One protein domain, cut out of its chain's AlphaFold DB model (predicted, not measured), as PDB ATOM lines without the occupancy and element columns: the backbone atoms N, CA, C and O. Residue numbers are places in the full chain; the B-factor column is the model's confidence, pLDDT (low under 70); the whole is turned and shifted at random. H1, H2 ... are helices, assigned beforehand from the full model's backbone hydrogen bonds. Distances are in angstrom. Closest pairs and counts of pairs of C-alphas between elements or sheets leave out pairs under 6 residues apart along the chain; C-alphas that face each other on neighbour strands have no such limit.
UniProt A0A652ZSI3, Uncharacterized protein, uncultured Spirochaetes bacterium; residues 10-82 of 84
ATOM      1  N   ASP A  10     -20.917   3.799 110.107       97.69
ATOM      2  CA  ASP A  10     -22.185   3.296 110.629       97.69
ATOM      3  C   ASP A  10     -21.967   2.236 111.732       97.69
ATOM      4  O   ASP A  10     -21.126   1.330 111.623       97.69
ATOM      5  N   LYS A  11     -22.776   2.318 112.795       96.00
ATOM      6  CA  LYS A  11     -22.778   1.388 113.930       96.00
ATOM      7  C   LYS A  11     -23.025  -0.071 113.508       96.00
ATOM      8  O   LYS A  11     -22.457  -0.995 114.098       96.00
ATOM      9  N   ALA A  12     -23.853  -0.304 112.494       97.38
ATOM     10  CA  ALA A  12     -24.109  -1.627 111.939       97.38
ATOM     11  C   ALA A  12     -22.865  -2.197 111.241       97.38
ATOM     12  O   ALA A  12     -22.555  -3.382 111.399       97.38
ATOM     13  N   ILE A  13     -22.112  -1.351 110.533       96.44
ATOM     14  CA  ILE A  13     -20.887  -1.744 109.828       96.44
ATOM     15  C   ILE A  13     -19.793  -2.110 110.834       96.44
ATOM     16  O   ILE A  13     -19.226  -3.199 110.738       96.44
ATOM     17  N   ILE A  14     -19.546  -1.279 111.858       95.50
ATOM     18  CA  ILE A  14     -18.524  -1.593 112.876       95.50
ATOM     19  C   ILE A  14     -18.847  -2.882 113.644       95.50
ATOM     20  O   ILE A  14     -17.934  -3.628 114.003       95.50
ATOM     21  N   LYS A  15     -20.132  -3.199 113.863       97.12
ATOM     22  CA  LYS A  15     -20.538  -4.462 114.497       97.12
ATOM     23  C   LYS A  15     -20.135  -5.661 113.637       97.12
ATOM     24  O   LYS A  15     -19.484  -6.573 114.142       97.12
ATOM     25  N   ARG A  16     -20.462  -5.631 112.341       97.12
ATOM     26  CA  ARG A  16     -20.086  -6.688 111.384       97.12
ATOM     27  C   ARG A  16     -18.567  -6.817 111.262       97.12
ATOM     28  O   ARG A  16     -18.050  -7.930 111.322       97.12
ATOM     29  N   ALA A  17     -17.854  -5.693 111.189       95.31
ATOM     30  CA  ALA A  17     -16.397  -5.667 111.114       95.31
ATOM     31  C   ALA A  17     -15.740  -6.303 112.350       95.31
ATOM     32  O   ALA A  17     -14.836  -7.122 112.207       95.31
ATOM     33  N   LYS A  18     -16.219  -5.997 113.565       95.94
ATOM     34  CA  LYS A  18     -15.711  -6.616 114.802       95.94
ATOM     35  C   LYS A  18     -15.968  -8.122 114.852       95.94
ATOM     36  O   LYS A  18     -15.078  -8.864 115.259       95.94
ATOM     37  N   THR A  19     -17.149  -8.579 114.427       97.75
ATOM     38  CA  THR A  19     -17.455 -10.017 114.336       97.75
ATOM     39  C   THR A  19     -16.517 -10.717 113.356       97.75
ATOM     40  O   THR A  19     -15.917 -11.731 113.704       97.75
ATOM     41  N   TYR A  20     -16.335 -10.151 112.162       96.69
ATOM     42  CA  TYR A  20     -15.410 -10.684 111.164       96.69
ATOM     43  C   TYR A  20     -13.970 -10.747 111.694       96.69
ATOM     44  O   TYR A  20     -13.318 -11.786 111.604       96.69
ATOM     45  N   ALA A  21     -13.498  -9.661 112.309       96.75
ATOM     46  CA  ALA A  21     -12.154  -9.563 112.863       96.75
ATOM     47  C   ALA A  21     -11.909 -10.622 113.952       96.75
ATOM     48  O   ALA A  21     -10.905 -11.332 113.902       96.75
ATOM     49  N   LYS A  22     -12.874 -10.818 114.864       96.38
ATOM     50  CA  LYS A  22     -12.819 -11.868 115.893       96.38
ATOM     51  C   LYS A  22     -12.715 -13.264 115.276       96.38
ATOM     52  O   LYS A  22     -11.858 -14.039 115.685       96.38
ATOM     53  N   ASN A  23     -13.535 -13.564 114.270       96.81
ATOM     54  CA  ASN A  23     -13.516 -14.865 113.594       96.81
ATOM     55  C   ASN A  23     -12.190 -15.131 112.864       96.81
ATOM     56  O   ASN A  23     -11.793 -16.278 112.705       96.81
ATOM     57  N   LYS A  24     -11.504 -14.073 112.421       93.88
ATOM     58  CA  LYS A  24     -10.188 -14.143 111.771       93.88
ATOM     59  C   LYS A  24      -9.017 -13.980 112.746       93.88
ATOM     60  O   LYS A  24      -7.883 -13.892 112.291       93.88
ATOM     61  N   ASN A  25      -9.278 -13.923 114.056       95.06
ATOM     62  CA  ASN A  25      -8.287 -13.668 115.104       95.06
ATOM     63  C   ASN A  25      -7.416 -12.419 114.835       95.06
ATOM     64  O   ASN A  25      -6.214 -12.406 115.093       95.06
ATOM     65  N   LYS A  26      -8.028 -11.364 114.277       94.69
ATOM     66  CA  LYS A  26      -7.394 -10.076 113.957       94.69
ATOM     67  C   LYS A  26      -8.151  -8.920 114.615       94.69
ATOM     68  O   LYS A  26      -9.321  -9.044 114.973       94.69
ATOM     69  N   SER A  27      -7.500  -7.765 114.756       95.94
ATOM     70  CA  SER A  27      -8.170  -6.519 115.146       95.94
ATOM     71  C   SER A  27      -8.722  -5.782 113.922       95.94
ATOM     72  O   SER A  27      -8.218  -5.921 112.808       95.94
ATOM     73  N   VAL A  28      -9.744  -4.944 114.127       94.50
ATOM     74  CA  VAL A  28     -10.275  -4.081 113.055       94.50
ATOM     75  C   VAL A  28      -9.202  -3.108 112.557       94.50
ATOM     76  O   VAL A  28      -9.094  -2.896 111.357       94.50
ATOM     77  N   SER A  29      -8.369  -2.570 113.453       93.81
ATOM     78  CA  SER A  29      -7.262  -1.687 113.069       93.81
ATOM     79  C   SER A  29      -6.255  -2.386 112.159       93.81
ATOM     80  O   SER A  29      -5.845  -1.795 111.170       93.81
ATOM     81  N   ARG A  30      -5.921  -3.655 112.438       93.81
ATOM     82  CA  ARG A  30      -5.008  -4.450 111.609       93.81
ATOM     83  C   ARG A  30      -5.572  -4.688 110.210       93.81
ATOM     84  O   ARG A  30      -4.841  -4.586 109.238       93.81
ATOM     85  N   ILE A  31      -6.871  -4.974 110.112       93.88
ATOM     86  CA  ILE A  31      -7.549  -5.169 108.821       93.88
ATOM     87  C   ILE A  31      -7.538  -3.875 108.001       93.88
ATOM     88  O   ILE A  31      -7.248  -3.906 106.810       93.88
ATOM     89  N   VAL A  32      -7.842  -2.738 108.633       93.38
ATOM     90  CA  VAL A  32      -7.836  -1.432 107.957       93.38
ATOM     91  C   VAL A  32      -6.422  -1.051 107.522       93.38
ATOM     92  O   VAL A  32      -6.246  -0.590 106.404       93.38
ATOM     93  N   GLU A  33      -5.416  -1.280 108.366       91.56
ATOM     94  CA  GLU A  33      -4.008  -1.048 108.032       91.56
ATOM     95  C   GLU A  33      -3.557  -1.898 106.836       91.56
ATOM     96  O   GLU A  33      -2.996  -1.356 105.889       91.56
ATOM     97  N   GLU A  34      -3.849  -3.204 106.835       89.81
ATOM     98  CA  GLU A  34      -3.530  -4.101 105.715       89.81
ATOM     99  C   GLU A  34      -4.216  -3.651 104.416       89.81
ATOM    100  O   GLU A  34      -3.584  -3.645 103.361       89.81
ATOM    101  N   TYR A  35      -5.485  -3.236 104.488       90.56
ATOM    102  CA  TYR A  35      -6.222  -2.743 103.325       90.56
ATOM    103  C   TYR A  35      -5.655  -1.425 102.793       90.56
ATOM    104  O   TYR A  35      -5.421  -1.304 101.594       90.56
ATOM    105  N   LEU A  36      -5.407  -0.453 103.675       90.62
ATOM    106  CA  LEU A  36      -4.816   0.829 103.293       90.62
ATOM    107  C   LEU A  36      -3.438   0.623 102.671       90.62
ATOM    108  O   LEU A  36      -3.176   1.196 101.623       90.62
ATOM    109  N   ASN A  37      -2.612  -0.247 103.258       87.19
ATOM    110  CA  ASN A  37      -1.312  -0.600 102.705       87.19
ATOM    111  C   ASN A  37      -1.450  -1.206 101.304       87.19
ATOM    112  O   ASN A  37      -0.751  -0.795 100.389       87.19
ATOM    113  N   ASN A  38      -2.387  -2.135 101.116       83.69
ATOM    114  CA  ASN A  38      -2.644  -2.774  99.827       83.69
ATOM    115  C   ASN A  38      -2.993  -1.747  98.732       83.69
ATOM    116  O   ASN A  38      -2.371  -1.752  97.674       83.69
ATOM    117  N   ILE A  39      -3.905  -0.811  99.012       84.50
ATOM    118  CA  ILE A  39      -4.321   0.193  98.019       84.50
ATOM    119  C   ILE A  39      -3.314   1.341  97.849       84.50
ATOM    120  O   ILE A  39      -3.271   1.960  96.789       84.50
ATOM    121  N   SER A  40      -2.516   1.658  98.877       82.38
ATOM    122  CA  SER A  40      -1.545   2.758  98.838       82.38
ATOM    123  C   SER A  40      -0.188   2.348  98.281       82.38
ATOM    124  O   SER A  40       0.616   3.221  97.972       82.38
ATOM    125  N   SER A  41       0.087   1.046  98.159       71.31
ATOM    126  CA  SER A  41       1.381   0.525  97.691       71.31
ATOM    127  C   SER A  41       1.677   0.818  96.214       71.31
ATOM    128  O   SER A  41       2.705   0.381  95.712       71.31
ATOM    129  N   GLY A  42       0.824   1.572  95.507       56.28
ATOM    130  CA  GLY A  42       1.126   2.064  94.157       56.28
ATOM    131  C   GLY A  42       1.313   0.957  93.121       56.28
ATOM    132  O   GLY A  42       1.900   1.191  92.071       56.28
ATOM    133  N   THR A  43       0.821  -0.242  93.412       51.25
ATOM    134  CA  THR A  43       0.883  -1.393  92.528       51.25
ATOM    135  C   THR A  43      -0.132  -1.155  91.418       51.25
ATOM    136  O   THR A  43      -1.343  -1.288  91.611       51.25
ATOM    137  N   THR A  44       0.347  -0.744  90.246       51.28
ATOM    138  CA  THR A  44      -0.421  -0.855  89.006       51.28
ATOM    139  C   THR A  44      -0.986  -2.281  88.915       51.28
ATOM    140  O   THR A  44      -0.363  -3.214  89.422       51.28
ATOM    141  N   PRO A  45      -2.142  -2.515  88.270       52.53
ATOM    142  CA  PRO A  45      -2.712  -3.864  88.154       52.53
ATOM    143  C   PRO A  45      -1.728  -4.919  87.603       52.53
ATOM    144  O   PRO A  45      -1.920  -6.108  87.832       52.53
ATOM    145  N   SER A  46      -0.662  -4.482  86.916       49.28
ATOM    146  CA  SER A  46       0.450  -5.309  86.435       49.28
ATOM    147  C   SER A  46       1.326  -5.912  87.538       49.28
ATOM    148  O   SER A  46       1.826  -7.018  87.368       49.28
ATOM    149  N   ASP A  47       1.500  -5.223  88.665       47.12
ATOM    150  CA  ASP A  47       2.478  -5.606  89.693       47.12
ATOM    151  C   ASP A  47       1.851  -6.501  90.777       47.12
ATOM    152  O   ASP A  47       2.548  -7.220  91.492       47.12
ATOM    153  N   PHE A  48       0.515  -6.532  90.850       49.50
ATOM    154  CA  PHE A  48      -0.242  -7.424  91.736       49.50
ATOM    155  C   PHE A  48      -0.131  -8.890  91.295       49.50
ATOM    156  O   PHE A  48      -0.203  -9.796  92.121       49.50
ATOM    157  N   SER A  49       0.061  -9.120  89.992       51.06
ATOM    158  CA  SER A  49       0.197 -10.455  89.403       51.06
ATOM    159  C   SER A  49       1.617 -11.017  89.487       51.06
ATOM    160  O   SER A  49       1.777 -12.225  89.367       51.06
ATOM    161  N   SER A  50       2.642 -10.174  89.638       52.25
ATOM    162  CA  SER A  50       4.050 -10.596  89.608       52.25
ATOM    163  C   SER A  50       4.673 -10.768  90.994       52.25
ATOM    164  O   SER A  50       5.746 -11.353  91.101       52.25
ATOM    165  N   THR A  51       4.020 -10.279  92.055       51.41
ATOM    166  CA  THR A  51       4.550 -10.319  93.434       51.41
ATOM    167  C   THR A  51       3.755 -11.192  94.404       51.41
ATOM    168  O   THR A  51       4.229 -11.467  95.506       51.41
ATOM    169  N   LEU A  52       2.568 -11.665  94.020       55.41
ATOM    170  CA  LEU A  52       1.844 -12.674  94.785       55.41
ATOM    171  C   LEU A  52       2.378 -14.060  94.418       55.41
ATOM    172  O   LEU A  52       1.768 -14.756  93.616       55.41
ATOM    173  N   GLU A  53       3.499 -14.462  95.020       58.47
ATOM    174  CA  GLU A  53       3.850 -15.882  95.058       58.47
ATOM    175  C   GLU A  53       2.767 -16.602  95.857       58.47
ATOM    176  O   GLU A  53       2.646 -16.468  97.080       58.47
ATOM    177  N   ALA A  54       1.925 -17.330  95.142       72.06
ATOM    178  CA  ALA A  54       0.850 -18.107  95.704       72.06
ATOM    179  C   ALA A  54       1.237 -19.572  95.485       72.06
ATOM    180  O   ALA A  54       0.696 -20.225  94.597       72.06
ATOM    181  N   PRO A  55       2.164 -20.120  96.297       73.00
ATOM    182  CA  PRO A  55       2.870 -21.371  96.004       73.00
ATOM    183  C   PRO A  55       1.928 -22.548  95.755       73.00
ATOM    184  O   PRO A  55       2.233 -23.437  94.967       73.00
ATOM    185  N   ILE A  56       0.756 -22.537  96.399       74.88
ATOM    186  CA  ILE A  56      -0.297 -23.518  96.145       74.88
ATOM    187  C   ILE A  56      -0.847 -23.324  94.733       74.88
ATOM    188  O   ILE A  56      -0.732 -24.232  93.926       74.88
ATOM    189  N   THR A  57      -1.416 -22.166  94.399       75.31
ATOM    190  CA  THR A  57      -2.017 -21.960  93.073       75.31
ATOM    191  C   THR A  57      -0.990 -22.023  91.953       75.31
ATOM    192  O   THR A  57      -1.282 -22.640  90.938       75.31
ATOM    193  N   ASP A  58       0.219 -21.504  92.160       79.69
ATOM    194  CA  ASP A  58       1.315 -21.547  91.188       79.69
ATOM    195  C   ASP A  58       1.743 -22.990  90.892       79.69
ATOM    196  O   ASP A  58       1.994 -23.333  89.742       79.69
ATOM    197  N   SER A  59       1.730 -23.877  91.897       77.50
ATOM    198  CA  SER A  59       1.965 -25.315  91.686       77.50
ATOM    199  C   SER A  59       0.820 -26.039  90.965       77.50
ATOM    200  O   SER A  59       1.032 -27.104  90.386       77.50
ATOM    201  N   LEU A  60      -0.395 -25.479  91.000       79.12
ATOM    202  CA  LEU A  60      -1.563 -26.021  90.301       79.12
ATOM    203  C   LEU A  60      -1.645 -25.503  88.851       79.12
ATOM    204  O   LEU A  60      -2.271 -26.148  88.005       79.12
ATOM    205  N   VAL A  61      -1.022 -24.363  88.528       75.56
ATOM    206  CA  VAL A  61      -0.974 -23.838  87.153       75.56
ATOM    207  C   VAL A  61      -0.237 -24.838  86.256       75.56
ATOM    208  O   VAL A  61       0.909 -25.200  86.500       75.56
ATOM    209  N   GLY A  62      -0.909 -25.314  85.205       72.50
ATOM    210  CA  GLY A  62      -0.350 -26.295  84.266       72.50
ATOM    211  C   GLY A  62      -0.376 -27.753  84.744       72.50
ATOM    212  O   GLY A  62       0.040 -28.633  83.992       72.50
ATOM    213  N   MET A  63      -0.898 -28.044  85.945       77.06
ATOM    214  CA  MET A  63      -1.044 -29.428  86.426       77.06
ATOM    215  C   MET A  63      -2.073 -30.224  85.608       77.06
ATOM    216  O   MET A  63      -1.950 -31.438  85.443       77.06
ATOM    217  N   PHE A  64      -3.098 -29.539  85.097       74.06
ATOM    218  CA  PHE A  64      -4.093 -30.116  84.209       74.06
ATOM    219  C   PHE A  64      -3.652 -29.847  82.777       74.06
ATOM    220  O   PHE A  64      -3.559 -28.697  82.351       74.06
ATOM    221  N   LYS A  65      -3.367 -30.918  82.038       73.06
ATOM    222  CA  LYS A  65      -3.186 -30.830  80.593       73.06
ATOM    223  C   LYS A  65      -4.566 -30.640  79.982       73.06
ATOM    224  O   LYS A  65      -5.411 -31.526  80.088       73.06
ATOM    225  N   ASP A  66      -4.797 -29.467  79.402       75.81
ATOM    226  CA  ASP A  66      -5.976 -29.255  78.578       75.81
ATOM    227  C   ASP A  66      -5.769 -29.990  77.251       75.81
ATOM    228  O   ASP A  66      -4.876 -29.668  76.466       75.81
ATOM    229  N   ASN A  67      -6.579 -31.021  77.031       78.25
ATOM    230  CA  ASN A  67      -6.541 -31.831  75.821       78.25
ATOM    231  C   ASN A  67      -7.381 -31.199  74.692       78.25
ATOM    232  O   ASN A  67      -7.578 -31.835  73.658       78.25
ATOM    233  N   GLY A  68      -7.940 -30.000  74.912       81.81
ATOM    234  CA  GLY A  68      -8.861 -29.316  74.003       81.81
ATOM    235  C   GLY A  68     -10.238 -29.978  73.908       81.81
ATOM    236  O   GLY A  68     -10.992 -29.704  72.977       81.81
ATOM    237  N   ARG A  69     -10.554 -30.893  74.832       82.00
ATOM    238  CA  ARG A  69     -11.838 -31.604  74.902       82.00
ATOM    239  C   ARG A  69     -12.861 -30.712  75.603       82.00
ATOM    240  O   ARG A  69     -12.537 -30.085  76.609       82.00
ATOM    241  N   ASP A  70     -14.095 -30.676  75.102       87.38
ATOM    242  CA  ASP A  70     -15.161 -29.925  75.766       87.38
ATOM    243  C   ASP A  70     -15.454 -30.513  77.155       87.38
ATOM    244  O   ASP A  70     -15.518 -31.732  77.346       87.38
ATOM    245  N   TYR A  71     -15.636 -29.630  78.140       83.25
ATOM    246  CA  TYR A  71     -15.857 -30.022  79.531       83.25
ATOM    247  C   TYR A  71     -17.103 -30.900  79.703       83.25
ATOM    248  O   TYR A  71     -17.100 -31.804  80.542       83.25
ATOM    249  N   LYS A  72     -18.171 -30.650  78.932       89.00
ATOM    250  CA  LYS A  72     -19.422 -31.409  79.059       89.00
ATOM    251  C   LYS A  72     -19.228 -32.852  78.616       89.00
ATOM    252  O   LYS A  72     -19.640 -33.752  79.341       89.00
ATOM    253  N   ASP A  73     -18.516 -33.059  77.511       89.00
ATOM    254  CA  ASP A  73     -18.215 -34.394  76.991       89.00
ATOM    255  C   ASP A  73     -17.393 -35.211  77.999       89.00
ATOM    256  O   ASP A  73     -17.698 -36.372  78.268       89.00
ATOM    257  N   MET A  74     -16.378 -34.594  78.617       85.94
ATOM    258  CA  MET A  74     -15.561 -35.245  79.653       85.94
ATOM    259  C   MET A  74     -16.365 -35.576  80.918       85.94
ATOM    260  O   MET A  74     -16.126 -36.599  81.568       85.94
ATOM    261  N   LEU A  75     -17.303 -34.704  81.296       87.00
ATOM    262  CA  LEU A  75     -18.159 -34.903  82.460       87.00
ATOM    263  C   LEU A  75     -19.150 -36.051  82.240       87.00
ATOM    264  O   LEU A  75     -19.367 -36.844  83.158       87.00
ATOM    265  N   ASP A  76     -19.729 -36.148  81.046       90.81
ATOM    266  CA  ASP A  76     -20.660 -37.218  80.690       90.81
ATOM    267  C   ASP A  76     -19.944 -38.577  80.589       90.81
ATOM    268  O   ASP A  76     -20.434 -39.560  81.149       90.81
ATOM    269  N   GLU A  77     -18.740 -38.618  80.005       88.44
ATOM    270  CA  GLU A  77     -17.869 -39.806  79.980       88.44
ATOM    271  C   GLU A  77     -17.543 -40.284  81.407       88.44
ATOM    272  O   GLU A  77     -17.881 -41.408  81.780       88.44
ATOM    273  N   SER A  78     -17.025 -39.397  82.265       87.19
ATOM    274  CA  SER A  78     -16.670 -39.730  83.657       87.19
ATOM    275  C   SER A  78     -17.868 -40.212  84.486       87.19
ATOM    276  O   SER A  78     -17.734 -41.039  85.391       87.19
ATOM    277  N   ARG A  79     -19.062 -39.667  84.220       89.25
ATOM    278  CA  ARG A  79     -20.301 -40.114  84.866       89.25
ATOM    279  C   ARG A  79     -20.677 -41.510  84.408       89.25
ATOM    280  O   ARG A  79     -21.039 -42.315  85.256       89.25
ATOM    281  N   SER A  80     -20.577 -41.794  83.112       85.81
ATOM    282  CA  SER A  80     -20.888 -43.115  82.567       85.81
ATOM    283  C   SER A  80     -19.965 -44.209  83.120       85.81
ATOM    284  O   SER A  80     -20.458 -45.260  83.517       85.81
ATOM    285  N   GLU A  81     -18.666 -43.927  83.271       83.62
ATOM    286  CA  GLU A  81     -17.684 -44.859  83.847       83.62
ATOM    287  C   GLU A  81     -17.935 -45.163  85.329       83.62
ATOM    288  O   GLU A  81     -17.656 -46.261  85.795       83.62
ATOM    289  N   ARG A  82     -18.475 -44.204  86.093       78.06
ATOM    290  CA  ARG A  82     -18.721 -44.376  87.536       78.06
ATOM    291  C   ARG A  82     -19.952 -45.237  87.849       78.06
ATOM    292  O   ARG A  82     -20.130 -45.636  89.000       78.06
TER     293      ARG A  82
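What this domain is: This is residues 10 to 82 of the 84 residues of an uncharacterized protein of uncultured Spirochaetes bacterium (UniProt A0A652ZSI3). The chain forms an open arch: H1 and H2 meet in a corner at one end, H5 hangs at the other, and short H3 and H4 lie along the thin span between. The 73 printed residues hold five named helices, H1 to H5 in order, and no named strand: all helix. The whole is extended, radius of gyration of the C-alphas 20.9 A, spanning 54 by 30 by 20 A.

How they stand to each other: Look first at H1, residues 11 to 23, which with residues 17 to 21 alone touches residues 28 to 31 of H2, residues 28 to 40. Their closest C-alphas, of Ala 21 and Val 28, are 5.8 A apart, and their lines are about perpendicular at 85 degrees. H3, residues 48 to 51, H4, residues 55 to 60, and H5, residues 71 to 82, touch no helix. Every O i to N i+4 pair is within hydrogen-bond range in H1, H2, H4 and H5; H3 is too short for one, and its one O i to N i+3 pair is not within range.

Where its parts are: Find C-alpha 11 at (-22.778, 1.388, 113.930), where H1 begins its 18.7 A; H2 spans 18.0 A. H5 runs 16.7 A to C-alpha 82 at (-18.721, -44.376, 87.536).

The domain as a whole: The C-alphas of Lys 11 and Glu 81, the two farthest apart, are 55.4 A apart. The printed part has no cut and no long link; pLDDT is under 70 at residues 42 to 53.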